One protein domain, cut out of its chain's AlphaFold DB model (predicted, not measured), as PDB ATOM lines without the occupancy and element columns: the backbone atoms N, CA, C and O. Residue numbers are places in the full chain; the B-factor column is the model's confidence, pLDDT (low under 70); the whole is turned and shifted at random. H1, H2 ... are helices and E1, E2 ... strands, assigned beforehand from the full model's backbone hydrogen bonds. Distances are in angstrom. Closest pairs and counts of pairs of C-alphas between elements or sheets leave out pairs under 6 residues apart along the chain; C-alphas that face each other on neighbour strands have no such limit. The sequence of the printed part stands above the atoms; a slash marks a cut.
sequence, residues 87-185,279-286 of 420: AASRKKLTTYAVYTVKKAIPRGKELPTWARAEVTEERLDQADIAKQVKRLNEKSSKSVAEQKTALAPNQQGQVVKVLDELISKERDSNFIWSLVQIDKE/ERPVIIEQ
ATOM      1  N   ALA A  87      17.411  30.446  20.181       81.56
ATOM      2  CA  ALA A  87      18.131  31.352  19.295       81.56
ATOM      3  C   ALA A  87      18.399  30.727  17.917       81.56
ATOM      4  O   ALA A  87      18.110  31.356  16.894       81.56
ATOM      5  N   ALA A  88      18.887  29.485  17.849       79.12
ATOM      6  CA  ALA A  88      19.066  28.806  16.568       79.12
ATOM      7  C   ALA A  88      17.735  28.481  15.876       79.12
ATOM      8  O   ALA A  88      17.665  28.533  14.645       79.12
ATOM      9  N   SER A  89      16.680  28.181  16.638       76.62
ATOM     10  CA  SER A  89      15.331  27.977  16.091       76.62
ATOM     11  C   SER A  89      14.809  29.258  15.449       76.62
ATOM     12  O   SER A  89      14.406  29.249  14.287       76.62
ATOM     13  N   ARG A  90      14.924  30.388  16.156       78.69
ATOM     14  CA  ARG A  90      14.566  31.710  15.634       78.69
ATOM     15  C   ARG A  90      15.345  32.019  14.362       78.69
ATOM     16  O   ARG A  90      14.740  32.326  13.346       78.69
ATOM     17  N   LYS A  91      16.664  31.811  14.369       82.38
ATOM     18  CA  LYS A  91      17.521  32.029  13.196       82.38
ATOM     19  C   LYS A  91      17.111  31.192  11.978       82.38
ATOM     20  O   LYS A  91      17.239  31.679  10.861       82.38
ATOM     21  N   LYS A  92      16.645  29.954  12.172       83.00
ATOM     22  CA  LYS A  92      16.150  29.104  11.074       83.00
ATOM     23  C   LYS A  92      14.784  29.533  10.541       83.00
ATOM     24  O   LYS A  92      14.495  29.268   9.380       83.00
ATOM     25  N   LEU A  93      13.950  30.141  11.382       84.19
ATOM     26  CA  LEU A  93      12.604  30.584  11.015       84.19
ATOM     27  C   LEU A  93      12.597  32.004  10.428       84.19
ATOM     28  O   LEU A  93      11.740  32.337   9.613       84.19
ATOM     29  N   THR A  94      13.571  32.834  10.791       87.94
ATOM     30  CA  THR A  94      13.745  34.183  10.254       87.94
ATOM     31  C   THR A  94      14.157  34.137   8.782       87.94
ATOM     32  O   THR A  94      15.206  33.598   8.432       87.94
ATOM     33  N   THR A  95      13.350  34.756   7.921       92.31
ATOM     34  CA  THR A  95      13.663  34.958   6.499       92.31
ATOM     35  C   THR A  95      13.831  36.444   6.233       92.31
ATOM     36  O   THR A  95      12.961  37.235   6.587       92.31
ATOM     37  N   TYR A  96      14.936  36.815   5.603       93.25
ATOM     38  CA  TYR A  96      15.232  38.181   5.214       93.25
ATOM     39  C   TYR A  96      14.774  38.448   3.778       93.25
ATOM     40  O   TYR A  96      14.919  37.591   2.907       93.25
ATOM     41  N   ALA A  97      14.276  39.651   3.516       94.56
ATOM     42  CA  ALA A  97      14.009  40.126   2.158       94.56
ATOM     43  C   ALA A  97      14.661  41.489   1.950       94.56
ATOM     44  O   ALA A  97      14.727  42.289   2.886       94.56
ATOM     45  N   VAL A  98      15.143  41.749   0.735       95.50
ATOM     46  CA  VAL A  98      15.810  43.008   0.408       95.50
ATOM     47  C   VAL A  98      15.010  43.773  -0.632       95.50
ATOM     48  O   VAL A  98      14.703  43.244  -1.696       95.50
ATOM     49  N   TYR A  99      14.682  45.026  -0.329       95.31
ATOM     50  CA  TYR A  99      13.972  45.910  -1.238       95.31
ATOM     51  C   TYR A  99      14.773  47.151  -1.556       95.31
ATOM     52  O   TYR A  99      15.371  47.807  -0.720       95.31
ATOM     53  N   THR A 100      14.666  47.534  -2.799       93.88
ATOM     54  CA  THR A 100      15.294  48.687  -3.382       93.88
ATOM     55  C   THR A 100      14.261  49.745  -3.614       93.88
ATOM     56  O   THR A 100      13.311  49.489  -4.338       93.88
ATOM     57  N   VAL A 101      14.468  50.953  -3.095       93.44
ATOM     58  CA  VAL A 101      13.593  52.091  -3.399       93.44
ATOM     59  C   VAL A 101      14.401  53.190  -4.078       93.44
ATOM     60  O   VAL A 101      15.235  53.846  -3.453       93.44
ATOM     61  N   LYS A 102      14.143  53.415  -5.370       90.19
ATOM     62  CA  LYS A 102      14.784  54.473  -6.167       90.19
ATOM     63  C   LYS A 102      13.756  55.502  -6.614       90.19
ATOM     64  O   LYS A 102      12.579  55.199  -6.777       90.19
ATOM     65  N   LYS A 103      14.202  56.732  -6.881       87.94
ATOM     66  CA  LYS A 103      13.383  57.693  -7.639       87.94
ATOM     67  C   LYS A 103      13.146  57.117  -9.034       87.94
ATOM     68  O   LYS A 103      14.127  56.782  -9.698       87.94
ATOM     69  N   ALA A 104      11.894  57.032  -9.486       82.88
ATOM     70  CA  ALA A 104      11.640  56.571 -10.844       82.88
ATOM     71  C   ALA A 104      12.290  57.527 -11.843       82.88
ATOM     72  O   ALA A 104      12.249  58.756 -11.686       82.88
ATOM     73  N   ILE A 105      12.876  56.946 -12.886       76.75
ATOM     74  CA  ILE A 105      13.376  57.721 -14.010       76.75
ATOM     75  C   ILE A 105      12.148  58.230 -14.776       76.75
ATOM     76  O   ILE A 105      11.345  57.426 -15.261       76.75
ATOM     77  N   PRO A 106      11.963  59.553 -14.873       73.75
ATOM     78  CA  PRO A 106      10.838  60.125 -15.585       73.75
ATOM     79  C   PRO A 106      10.906  59.708 -17.054       73.75
ATOM     80  O   PRO A 106      11.934  59.853 -17.718       73.75
ATOM     81  N   ARG A 107       9.797  59.192 -17.585       73.69
ATOM     82  CA  ARG A 107       9.664  58.936 -19.021       73.69
ATOM     83  C   ARG A 107       9.374  60.269 -19.714       73.69
ATOM     84  O   ARG A 107       8.221  60.622 -19.910       73.69
ATOM     85  N   GLY A 108      10.417  61.038 -20.031       80.06
ATOM     86  CA  GLY A 108      10.302  62.313 -20.746       80.06
ATOM     87  C   GLY A 108      11.039  63.465 -20.065       80.06
ATOM     88  O   GLY A 108      12.180  63.309 -19.643       80.06
ATOM     89  N   LYS A 109      10.397  64.640 -20.001       80.00
ATOM     90  CA  LYS A 109      10.970  65.885 -19.448       80.00
ATOM     91  C   LYS A 109      10.640  66.124 -17.967       80.00
ATOM     92  O   LYS A 109      10.995  67.172 -17.435       80.00
ATOM     93  N   GLU A 110       9.922  65.209 -17.320       78.00
ATOM     94  CA  GLU A 110       9.593  65.339 -15.897       78.00
ATOM     95  C   GLU A 110      10.861  65.228 -15.038       78.00
ATOM     96  O   GLU A 110      11.866  64.664 -15.465       78.00
ATOM     97  N   LEU A 111      10.836  65.783 -13.827       77.12
ATOM     98  CA  LEU A 111      11.937  65.643 -12.875       77.12
ATOM     99  C   LEU A 111      11.754  64.354 -12.057       77.12
ATOM    100  O   LEU A 111      10.625  64.042 -11.673       77.12
ATOM    101  N   PRO A 112      12.834  63.613 -11.736       77.44
ATOM    102  CA  PRO A 112      12.740  62.438 -10.875       77.44
ATOM    103  C   PRO A 112      12.153  62.815  -9.511       77.44
ATOM    104  O   PRO A 112      12.752  63.583  -8.751       77.44
ATOM    105  N   THR A 113      10.989  62.255  -9.188       80.94
ATOM    106  CA  THR A 113      10.261  62.534  -7.946       80.94
ATOM    107  C   THR A 113      10.145  61.284  -7.085       80.94
ATOM    108  O   THR A 113      10.012  60.174  -7.590       80.94
ATOM    109  N   TRP A 114      10.152  61.468  -5.765       84.06
ATOM    110  CA  TRP A 114       9.855  60.397  -4.809       84.06
ATOM    111  C   TRP A 114       8.371  60.008  -4.793       84.06
ATOM    112  O   TRP A 114       8.038  58.970  -4.236       84.06
ATOM    113  N   ALA A 115       7.482  60.797  -5.410       82.94
ATOM    114  CA  ALA A 115       6.065  60.440  -5.532       82.94
ATOM    115  C   ALA A 115       5.850  59.186  -6.399       82.94
ATOM    116  O   ALA A 115       4.910  58.427  -6.185       82.94
ATOM    117  N   ARG A 116       6.753  58.951  -7.359       82.06
ATOM    118  CA  ARG A 116       6.807  57.742  -8.182       82.06
ATOM    119  C   ARG A 116       8.146  57.079  -7.900       82.06
ATOM    120  O   ARG A 116       9.121  57.344  -8.590       82.06
ATOM    121  N   ALA A 117       8.222  56.305  -6.826       89.25
ATOM    122  CA  ALA A 117       9.402  55.497  -6.557       89.25
ATOM    123  C   ALA A 117       9.307  54.168  -7.314       89.25
ATOM    124  O   ALA A 117       8.230  53.586  -7.432       89.25
ATOM    125  N   GLU A 118      10.435  53.714  -7.841       90.94
ATOM    126  CA  GLU A 118      10.597  52.361  -8.353       90.94
ATOM    127  C   GLU A 118      11.043  51.478  -7.192       90.94
ATOM    128  O   GLU A 118      12.061  51.767  -6.551       90.94
ATOM    129  N   VAL A 119      10.244  50.450  -6.907       93.44
ATOM    130  CA  VAL A 119      10.535  49.465  -5.869       93.44
ATOM    131  C   VAL A 119      10.925  48.156  -6.542       93.44
ATOM    132  O   VAL A 119      10.158  47.628  -7.344       93.44
ATOM    133  N   THR A 120      12.108  47.639  -6.228       94.12
ATOM    134  CA  THR A 120      12.608  46.366  -6.762       94.12
ATOM    135  C   THR A 120      12.913  45.427  -5.607       94.12
ATOM    136  O   THR A 120      13.521  45.841  -4.631       94.12
ATOM    137  N   GLU A 121      12.480  44.174  -5.688       94.31
ATOM    138  CA  GLU A 121      12.907  43.142  -4.742       94.31
ATOM    139  C   GLU A 121      14.238  42.560  -5.221       94.31
ATOM    140  O   GLU A 121      14.322  42.022  -6.329       94.31
ATOM    141  N   GLU A 122      15.279  42.691  -4.407       93.25
ATOM    142  CA  GLU A 122      16.598  42.147  -4.709       93.25
ATOM    143  C   GLU A 122      16.639  40.673  -4.303       93.25
ATOM    144  O   GLU A 122      16.403  40.305  -3.150       93.25
ATOM    145  N   ARG A 123      16.964  39.809  -5.267       92.56
ATOM    146  CA  ARG A 123      17.097  38.368  -5.034       92.56
ATOM    147  C   ARG A 123      18.514  38.050  -4.582       92.56
ATOM    148  O   ARG A 123      19.376  37.750  -5.404       92.56
ATOM    149  N   LEU A 124      18.734  38.147  -3.278       92.00
ATOM    150  CA  LEU A 124      19.989  37.792  -2.620       92.00
ATOM    151  C   LEU A 124      19.814  36.537  -1.761       92.00
ATOM    152  O   LEU A 124      18.723  36.246  -1.265       92.00
ATOM    153  N   ASP A 125      20.908  35.809  -1.554       94.31
ATOM    154  CA  ASP A 125      20.919  34.659  -0.659       94.31
ATOM    155  C   ASP A 125      20.797  35.105   0.801       94.31
ATOM    156  O   ASP A 125      21.420  36.077   1.234       94.31
ATOM    157  N   GLN A 126      20.056  34.338   1.605       92.12
ATOM    158  CA  GLN A 126      19.808  34.640   3.024       92.12
ATOM    159  C   GLN A 126      21.098  34.882   3.826       92.12
ATOM    160  O   GLN A 126      21.139  35.738   4.712       92.12
ATOM    161  N   ALA A 127      22.170  34.152   3.501       91.31
ATOM    162  CA  ALA A 127      23.465  34.306   4.152       91.31
ATOM    163  C   ALA A 127      24.114  35.668   3.863       91.31
ATOM    164  O   ALA A 127      24.729  36.253   4.756       91.31
ATOM    165  N   ASP A 128      23.971  36.184   2.644       93.31
ATOM    166  CA  ASP A 128      24.553  37.465   2.250       93.31
ATOM    167  C   ASP A 128      23.728  38.635   2.776       93.31
ATOM    168  O   ASP A 128      24.296  39.598   3.295       93.31
ATOM    169  N   ILE A 129      22.401  38.488   2.787       93.88
ATOM    170  CA  ILE A 129      21.499  39.451   3.420       93.88
ATOM    171  C   ILE A 129      21.834  39.585   4.915       93.88
ATOM    172  O   ILE A 129      22.025  40.690   5.422       93.88
ATOM    173  N   ALA A 130      22.015  38.467   5.625       91.44
ATOM    174  CA  ALA A 130      22.384  38.485   7.039       91.44
ATOM    175  C   ALA A 130      23.761  39.134   7.294       91.44
ATOM    176  O   ALA A 130      23.913  39.911   8.242       91.44
ATOM    177  N   LYS A 131      24.766  38.868   6.442       94.25
ATOM    178  CA  LYS A 131      26.071  39.558   6.511       94.25
ATOM    179  C   LYS A 131      25.910  41.062   6.315       94.25
ATOM    180  O   LYS A 131      26.584  41.840   6.988       94.25
ATOM    181  N   GLN A 132      25.021  41.475   5.418       92.06
ATOM    182  CA  GLN A 132      24.756  42.878   5.156       92.06
ATOM    183  C   GLN A 132      24.077  43.576   6.329       92.06
ATOM    184  O   GLN A 132      24.547  44.646   6.710       92.06
ATOM    185  N   VAL A 133      23.060  42.966   6.954       92.00
ATOM    186  CA  VAL A 133      22.477  43.488   8.207       92.00
ATOM    187  C   VAL A 133      23.573  43.689   9.241       92.00
ATOM    188  O   VAL A 133      23.698  44.774   9.799       92.00
ATOM    189  N   LYS A 134      24.410  42.666   9.460       93.44
ATOM    190  CA  LYS A 134      25.492  42.728  10.443       93.44
ATOM    191  C   LYS A 134      26.463  43.875  10.144       93.44
ATOM    192  O   LYS A 134      26.714  44.699  11.016       93.44
ATOM    193  N   ARG A 135      26.938  43.984   8.899       93.44
ATOM    194  CA  ARG A 135      27.841  45.059   8.461       93.44
ATOM    195  C   ARG A 135      27.217  46.442   8.639       93.44
ATOM    196  O   ARG A 135      27.901  47.386   9.021       93.44
ATOM    197  N   LEU A 136      25.933  46.584   8.320       91.56
ATOM    198  CA  LEU A 136      25.230  47.852   8.469       91.56
ATOM    199  C   LEU A 136      25.044  48.202   9.947       91.56
ATOM    200  O   LEU A 136      25.283  49.347  10.302       91.56
ATOM    201  N   ASN A 137      24.709  47.237  10.806       91.44
ATOM    202  CA  ASN A 137      24.602  47.445  12.253       91.44
ATOM    203  C   ASN A 137      25.944  47.841  12.886       91.44
ATOM    204  O   ASN A 137      25.975  48.683  13.773       91.44
ATOM    205  N   GLU A 138      27.058  47.277  12.417       92.88
ATOM    206  CA  GLU A 138      28.399  47.676  12.867       92.88
ATOM    207  C   GLU A 138      28.770  49.087  12.385       92.88
ATOM    208  O   GLU A 138      29.429  49.844  13.094       92.88
ATOM    209  N   LYS A 139      28.335  49.464  11.175       89.75
ATOM    210  CA  LYS A 139      28.616  50.779  10.583       89.75
ATOM    211  C   LYS A 139      27.743  51.889  11.172       89.75
ATOM    212  O   LYS A 139      28.198  53.027  11.294       89.75
ATOM    213  N   SER A 140      26.480  51.598  11.467       85.69
ATOM    214  CA  SER A 140      25.526  52.554  12.013       85.69
ATOM    215  C   SER A 140      25.295  52.275  13.494       85.69
ATOM    216  O   SER A 140      24.613  51.321  13.848       85.69
ATOM    217  N   SER A 141      25.749  53.171  14.365       87.38
ATOM    218  CA  SER A 141      25.348  53.148  15.779       87.38
ATOM    219  C   SER A 141      23.888  53.568  16.003       87.38
ATOM    220  O   SER A 141      23.366  53.432  17.104       87.38
ATOM    221  N   LYS A 142      23.235  54.104  14.964       90.12
ATOM    222  CA  LYS A 142      21.863  54.613  15.014       90.12
ATOM    223  C   LYS A 142      20.854  53.482  14.940       90.12
ATOM    224  O   LYS A 142      20.969  52.605  14.081       90.12
ATOM    225  N   SER A 143      19.816  53.584  15.763       92.31
ATOM    226  CA  SER A 143      18.663  52.688  15.702       92.31
ATOM    227  C   SER A 143      17.934  52.796  14.353       92.31
ATOM    228  O   SER A 143      17.979  53.825  13.678       92.31
ATOM    229  N   VAL A 144      17.209  51.747  13.953       92.19
ATOM    230  CA  VAL A 144      16.405  51.745  12.711       92.19
ATOM    231  C   VAL A 144      15.383  52.887  12.707       92.19
ATOM    232  O   VAL A 144      15.143  53.512  11.673       92.19
ATOM    233  N   ALA A 145      14.808  53.200  13.873       92.56
ATOM    234  CA  ALA A 145      13.890  54.320  14.039       92.56
ATOM    235  C   ALA A 145      14.578  55.661  13.736       92.56
ATOM    236  O   ALA A 145      14.045  56.449  12.959       92.56
ATOM    237  N   GLU A 146      15.784  55.890  14.266       93.69
ATOM    238  CA  GLU A 146      16.590  57.082  13.960       93.69
ATOM    239  C   GLU A 146      17.021  57.152  12.495       93.69
ATOM    240  O   GLU A 146      17.045  58.224  11.893       93.69
ATOM    241  N   GLN A 147      17.368  56.015  11.892       93.19
ATOM    242  CA  GLN A 147      17.697  55.972  10.470       93.19
ATOM    243  C   GLN A 147      16.489  56.351   9.620       93.19
ATOM    244  O   GLN A 147      16.624  57.137   8.683       93.19
ATOM    245  N   LYS A 148      15.303  55.842   9.970       93.06
ATOM    246  CA  LYS A 148      14.048  56.188   9.305       93.06
ATOM    247  C   LYS A 148      13.735  57.673   9.470       93.06
ATOM    248  O   LYS A 148      13.427  58.318   8.474       93.06
ATOM    249  N   THR A 149      13.853  58.242  10.670       94.06
ATOM    250  CA  THR A 149      13.586  59.676  10.890       94.06
ATOM    251  C   THR A 149      14.613  60.583  10.212       94.06
ATOM    252  O   THR A 149      14.267  61.693   9.815       94.06
ATOM    253  N   ALA A 150      15.843  60.105   9.995       92.75
ATOM    254  CA  ALA A 150      16.868  60.810   9.224       92.75
ATOM    255  C   ALA A 150      16.610  60.826   7.700       92.75
ATOM    256  O   ALA A 150      17.295  61.548   6.967       92.75
ATOM    257  N   LEU A 151      15.647  60.044   7.194       91.81
ATOM    258  CA  LEU A 151      15.220  60.106   5.795       91.81
ATOM    259  C   LEU A 151      14.310  61.312   5.543       91.81
ATOM    260  O   LEU A 151      13.585  61.766   6.427       91.81
ATOM    261  N   ALA A 152      14.270  61.792   4.296       90.69
ATOM    262  CA  ALA A 152      13.297  62.810   3.907       90.69
ATOM    263  C   ALA A 152      11.856  62.263   4.045       90.69
ATOM    264  O   ALA A 152      11.641  61.081   3.762       90.69
ATOM    265  N   PRO A 153      10.843  63.092   4.368       92.44
ATOM    266  CA  PRO A 153       9.468  62.620   4.591       92.44
ATOM    267  C   PRO A 153       8.908  61.765   3.445       92.44
ATOM    268  O   PRO A 153       8.299  60.721   3.668       92.44
ATOM    269  N   ASN A 154       9.207  62.140   2.199       91.94
ATOM    270  CA  ASN A 154       8.772  61.381   1.025       91.94
ATOM    271  C   ASN A 154       9.435  59.995   0.928       91.94
ATOM    272  O   ASN A 154       8.817  59.059   0.438       91.94
ATOM    273  N   GLN A 155      10.680  59.852   1.388       91.69
ATOM    274  CA  GLN A 155      11.372  58.559   1.440       91.69
ATOM    275  C   GLN A 155      10.801  57.685   2.555       91.69
ATOM    276  O   GLN A 155      10.551  56.505   2.328       91.69
ATOM    277  N   GLN A 156      10.538  58.272   3.729       94.25
ATOM    278  CA  GLN A 156       9.873  57.575   4.832       94.25
ATOM    279  C   GLN A 156       8.520  57.012   4.390       94.25
ATOM    280  O   GLN A 156       8.227  55.851   4.666       94.25
ATOM    281  N   GLY A 157       7.738  57.805   3.649       94.44
ATOM    282  CA  GLY A 157       6.461  57.374   3.084       94.44
ATOM    283  C   GLY A 157       6.595  56.170   2.151       94.44
ATOM    284  O   GLY A 157       5.785  55.254   2.231       94.44
ATOM    285  N   GLN A 158       7.639  56.116   1.316       94.25
ATOM    286  CA  GLN A 158       7.879  54.949   0.455       94.25
ATOM    287  C   GLN A 158       8.291  53.710   1.256       94.25
ATOM    288  O   GLN A 158       7.801  52.625   0.975       94.25
ATOM    289  N   VAL A 159       9.138  53.864   2.278       94.31
ATOM    290  CA  VAL A 159       9.518  52.758   3.176       94.31
ATOM    291  C   VAL A 159       8.291  52.178   3.882       94.31
ATOM    292  O   VAL A 159       8.117  50.964   3.906       94.31
ATOM    293  N   VAL A 160       7.425  53.043   4.421       95.50
ATOM    294  CA  VAL A 160       6.168  52.630   5.063       95.50
ATOM    295  C   VAL A 160       5.266  51.918   4.064       95.50
ATOM    296  O   VAL A 160       4.820  50.817   4.345       95.50
ATOM    297  N   LYS A 161       5.089  52.480   2.865       95.69
ATOM    298  CA  LYS A 161       4.266  51.867   1.823       95.69
ATOM    299  C   LYS A 161       4.742  50.461   1.445       95.69
ATOM    300  O   LYS A 161       3.917  49.567   1.305       95.69
ATOM    301  N   VAL A 162       6.052  50.255   1.282       95.69
ATOM    302  CA  VAL A 162       6.607  48.923   0.992       95.69
ATOM    303  C   VAL A 162       6.317  47.959   2.139       95.69
ATOM    304  O   VAL A 162       5.865  46.846   1.889       95.69
ATOM    305  N   LEU A 163       6.519  48.387   3.387       95.56
ATOM    306  CA  LEU A 163       6.245  47.552   4.556       95.56
ATOM    307  C   LEU A 163       4.754  47.188   4.662       95.56
ATOM    308  O   LEU A 163       4.432  46.017   4.840       95.56
ATOM    309  N   ASP A 164       3.856  48.156   4.475       96.00
ATOM    310  CA  ASP A 164       2.405  47.941   4.489       96.00
ATOM    311  C   ASP A 164       1.970  46.980   3.375       96.00
ATOM    312  O   ASP A 164       1.148  46.090   3.592       96.00
ATOM    313  N   GLU A 165       2.552  47.109   2.177       95.81
ATOM    314  CA  GLU A 165       2.295  46.183   1.078       95.81
ATOM    315  C   GLU A 165       2.725  44.754   1.424       95.81
ATOM    316  O   GLU A 165       1.979  43.820   1.128       95.81
ATOM    317  N   LEU A 166       3.883  44.567   2.061       95.31
ATOM    318  CA  LEU A 166       4.347  43.245   2.494       95.31
ATOM    319  C   LEU A 166       3.439  42.652   3.567       95.31
ATOM    320  O   LEU A 166       3.021  41.504   3.439       95.31
ATOM    321  N   ILE A 167       3.057  43.456   4.563       94.00
ATOM    322  CA  ILE A 167       2.110  43.051   5.608       94.00
ATOM    323  C   ILE A 167       0.770  42.640   4.985       94.00
ATOM    324  O   ILE A 167       0.232  41.594   5.329       94.00
ATOM    325  N   SER A 168       0.249  43.411   4.027       96.00
ATOM    326  CA  SER A 168      -1.041  43.120   3.384       96.00
ATOM    327  C   SER A 168      -1.027  41.891   2.467       96.00
ATOM    328  O   SER A 168      -2.065  41.262   2.258       96.00
ATOM    329  N   LYS A 169       0.133  41.563   1.883       95.50
ATOM    330  CA  LYS A 169       0.309  40.412   0.985       95.50
ATOM    331  C   LYS A 169       0.623  39.124   1.746       95.50
ATOM    332  O   LYS A 169       0.463  38.048   1.167       95.50
ATOM    333  N   GLU A 170       1.061  39.217   3.002       93.50
ATOM    334  CA  GLU A 170       1.324  38.055   3.842       93.50
ATOM    335  C   GLU A 170       0.011  37.348   4.181       93.50
ATOM    336  O   GLU A 170      -0.917  37.931   4.738       93.50
ATOM    337  N   ARG A 171      -0.085  36.078   3.785       93.06
ATOM    338  CA  ARG A 171      -1.304  35.278   3.981       93.06
ATOM    339  C   ARG A 171      -1.251  34.444   5.244       93.06
ATOM    340  O   ARG A 171      -2.295  34.017   5.729       93.06
ATOM    341  N   ASP A 172      -0.049  34.166   5.725       88.69
ATOM    342  CA  ASP A 172       0.155  33.322   6.882       88.69
ATOM    343  C   ASP A 172       0.280  34.193   8.134       88.69
ATOM    344  O   ASP A 172       1.219  34.971   8.292       88.69
ATOM    345  N   SER A 173      -0.685  34.039   9.041       86.38
ATOM    346  CA  SER A 173      -0.753  34.772  10.307       86.38
ATOM    347  C   SER A 173       0.417  34.484  11.246       86.38
ATOM    348  O   SER A 173       0.606  35.208  12.221       86.38
ATOM    349  N   ASN A 174       1.187  33.424  10.993       87.12
ATOM    350  CA  ASN A 174       2.368  33.094  11.783       87.12
ATOM    351  C   ASN A 174       3.580  33.968  11.430       87.12
ATOM    352  O   ASN A 174       4.577  33.929  12.154       87.12
ATOM    353  N   PHE A 175       3.518  34.743  10.344       87.56
ATOM    354  CA  PHE A 175       4.604  35.612   9.907       87.56
ATOM    355  C   PHE A 175       4.233  37.084  10.070       87.56
ATOM    356  O   PHE A 175       3.134  37.515   9.735       87.56
ATOM    357  N   ILE A 176       5.190  37.870  10.563       90.38
ATOM    358  CA  ILE A 176       5.096  39.329  10.605       90.38
ATOM    359  C   ILE A 176       6.297  39.909   9.875       90.38
ATOM    360  O   ILE A 176       7.430  39.473  10.068       90.38
ATOM    361  N   TRP A 177       6.051  40.923   9.056       93.06
ATOM    362  CA  TRP A 177       7.108  41.705   8.432       93.06
ATOM    363  C   TRP A 177       7.566  42.817   9.370       93.06
ATOM    364  O   TRP A 177       6.755  43.592   9.878       93.06
ATOM    365  N   SER A 178       8.876  42.908   9.580       93.88
ATOM    366  CA  SER A 178       9.494  43.940  10.408       93.88
ATOM    367  C   SER A 178      10.665  44.581   9.669       93.88
ATOM    368  O   SER A 178      11.434  43.922   8.972       93.88
ATOM    369  N   LEU A 179      10.798  45.903   9.779       94.12
ATOM    370  CA  LEU A 179      11.928  46.622   9.196       94.12
ATOM    371  C   LEU A 179      13.128  46.491  10.131       94.12
ATOM    372  O   LEU A 179      13.069  46.969  11.263       94.12
ATOM    373  N   VAL A 180      14.212  45.878   9.655       94.56
ATOM    374  CA  VAL A 180      15.380  45.587  10.503       94.56
ATOM    375  C   VAL A 180      16.593  46.431  10.171       94.56
ATOM    376  O   VAL A 180      17.398  46.672  11.064       94.56
ATOM    377  N   GLN A 181      16.729  46.922   8.938       93.19
ATOM    378  CA  GLN A 181      17.785  47.879   8.632       93.19
ATOM    379  C   GLN A 181      17.475  48.727   7.398       93.19
ATOM    380  O   GLN A 181      16.799  48.274   6.470       93.19
ATOM    381  N   ILE A 182      18.001  49.954   7.374       94.06
ATOM    382  CA  ILE A 182      17.945  50.847   6.216       94.06
ATOM    383  C   ILE A 182      19.373  51.166   5.774       94.06
ATOM    384  O   ILE A 182      20.186  51.635   6.566       94.06
ATOM    385  N   ASP A 183      19.668  50.979   4.488       91.25
ATOM    386  CA  ASP A 183      20.885  51.534   3.897       91.25
ATOM    387  C   ASP A 183      20.553  52.766   3.050       91.25
ATOM    388  O   ASP A 183      19.585  52.787   2.284       91.25
ATOM    389  N   LYS A 184      21.368  53.814   3.187       85.31
ATOM    390  CA  LYS A 184      21.208  55.067   2.450       85.31
ATOM    391  C   LYS A 184      22.430  55.288   1.572       85.31
ATOM    392  O   LYS A 184      23.479  55.720   2.048       85.31
ATOM    393  N   GLU A 185      22.260  55.076   0.270       82.00
ATOM    394  CA  GLU A 185      23.288  55.364  -0.726       82.00
ATOM    395  C   GLU A 185      22.879  56.583  -1.573       82.00
ATOM    396  O   GLU A 185      21.998  56.514  -2.429       82.00
ATOM    397  N   GLU A 279       9.303  36.927  12.851       33.41
ATOM    398  CA  GLU A 279       9.720  38.189  12.253       33.41
ATOM    399  C   GLU A 279      10.511  37.919  10.967       33.41
ATOM    400  O   GLU A 279      11.539  37.230  10.979       33.41
ATOM    401  N   ARG A 280      10.022  38.460   9.849       35.19
ATOM    402  CA  ARG A 280      10.741  38.547   8.581       35.19
ATOM    403  C   ARG A 280      11.387  39.927   8.453       35.19
ATOM    404  O   ARG A 280      10.699  40.895   8.120       35.19
ATOM    405  N   PRO A 281      12.690  40.031   8.742       45.03
ATOM    406  CA  PRO A 281      13.462  41.252   8.591       45.03
ATOM    407  C   PRO A 281      13.545  41.702   7.134       45.03
ATOM    408  O   PRO A 281      14.126  41.035   6.279       45.03
ATOM    409  N   VAL A 282      13.021  42.889   6.865       41.72
ATOM    410  CA  VAL A 282      13.216  43.585   5.597       41.72
ATOM    411  C   VAL A 282      14.461  44.457   5.703       41.72
ATOM    412  O   VAL A 282      14.560  45.293   6.606       41.72
ATOM    413  N   ILE A 283      15.402  44.288   4.776       46.31
ATOM    414  CA  ILE A 283      16.402  45.313   4.476       46.31
ATOM    415  C   ILE A 283      15.859  46.120   3.316       46.31
ATOM    416  O   ILE A 283      15.463  45.556   2.303       46.31
ATOM    417  N   ILE A 284      15.867  47.441   3.424       52.81
ATOM    418  CA  ILE A 284      15.686  48.271   2.240       52.81
ATOM    419  C   ILE A 284      17.077  48.723   1.789       52.81
ATOM    420  O   ILE A 284      17.613  49.703   2.306       52.81
ATOM    421  N   GLU A 285      17.705  47.948   0.905       38.53
ATOM    422  CA  GLU A 285      18.999  48.270   0.304       38.53
ATOM    423  C   GLU A 285      18.762  49.057  -0.981       38.53
ATOM    424  O   GLU A 285      18.042  48.600  -1.850       38.53
ATOM    425  N   GLN A 286      19.362  50.235  -1.145       34.44
ATOM    426  CA  GLN A 286      19.315  50.968  -2.414       34.44
ATOM    427  C   GLN A 286      20.502  50.555  -3.316       34.44
ATOM    428  O   GLN A 286      21.639  50.848  -2.969       34.44
TER     429      GLN A 286
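Overview. This is residues 87 to 185 and 279 to 286 of the 420 residues of an uncharacterized protein of Glarea lozoyensis (strain ATCC 74030 / MF5533) (UniProt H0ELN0). A strongly twisted sheet of four strands makes the middle, with H2 packed slantwise over one face and the long helix H4, together with the short H3 at the E3 edge, on the other: three layers, helices on both faces of a sheet. The loop of residues 104 to 116 and the small helix H1 lie toward opposite ends of the longest axis. The printed part has 107 residues, with four named helices and four named strands in the order H1 E1 E2 H2 H3 H4 E3 E4, of mixed class. The sheet is mixed and runs E2 E1 E4 E3. The whole is compact, with a radius of gyration of the C-alphas of 14.8 A, yet elongated in outline, spanning 52 by 34 by 24 A.

Along the chain. H1, residues 87 to 93, begins at C-alpha 87 (18.131, 31.352, 19.295). E1, residues 97 to 103, is 20.1 A long, and E2 holds residues 117 to 122. H2, residues 126 to 139, is 19.9 A long, and H3 holds residues 144 to 149. H4, residues 153 to 169, is the longest helix at 24.3 A and begins at C-alpha 153 (9.468, 62.620, 4.591). E3, residues 175 to 182, is 20.6 A long. E4, residues 279 to 284, ends at C-alpha 284 (15.686, 48.271, 2.240).

Arrangement. In the sheet, E1 and E2 form a hairpin, antiparallel at 153 degrees, with N 100 and O 120 at 2.7 A. E1 and E4 are parallel at 31 degrees, with N 99 and O 283 at 2.8 A. E4 and E3 are parallel at 33 degrees, with N 282 and O 178 at 2.8 A. E2 and E3 are the edge strands. H2 is on the sheet at a height of 9.3 A; its closest C-alphas to E3 are those of Val 133 and Gln 181, 6.4 A apart. On the local plane H2 and E1 stand at 58 degrees, only just slantwise. H4 is on the opposite face from H2; its closest C-alphas to E3 are those of Ile 167 and Trp 177, at 5.9 A. H3 is on the sheet too, with the C-alphas of Val 144 and Gln 181 closest, at 5.8 A. H3 and H4 are close but not clearly touching, at a steep tilt of 47 degrees, opposite ways; the C-alphas of Lys 148 and Gln 156, the closest, are 6.3 A apart. H2 and H4 are apart. H1 only just is on the sheet, which it only grazes with residues 90 to 93. In H1, H2, H3 and H4 every O i to N i+4 pair is within hydrogen-bond range.

Size, cuts and confidence. The C-alphas of Ala 87 and Lys 109, the two farthest apart, are 52.4 A apart. Residues 186 to 278 are not printed, and C-alphas 185 and 279 are 25.4 A apart across this cut. Of the links printed whole, E1 to E2 is long and the others are tight. Mean pLDDT of the printed part is 86.2; residues 279 to 286 are under 70.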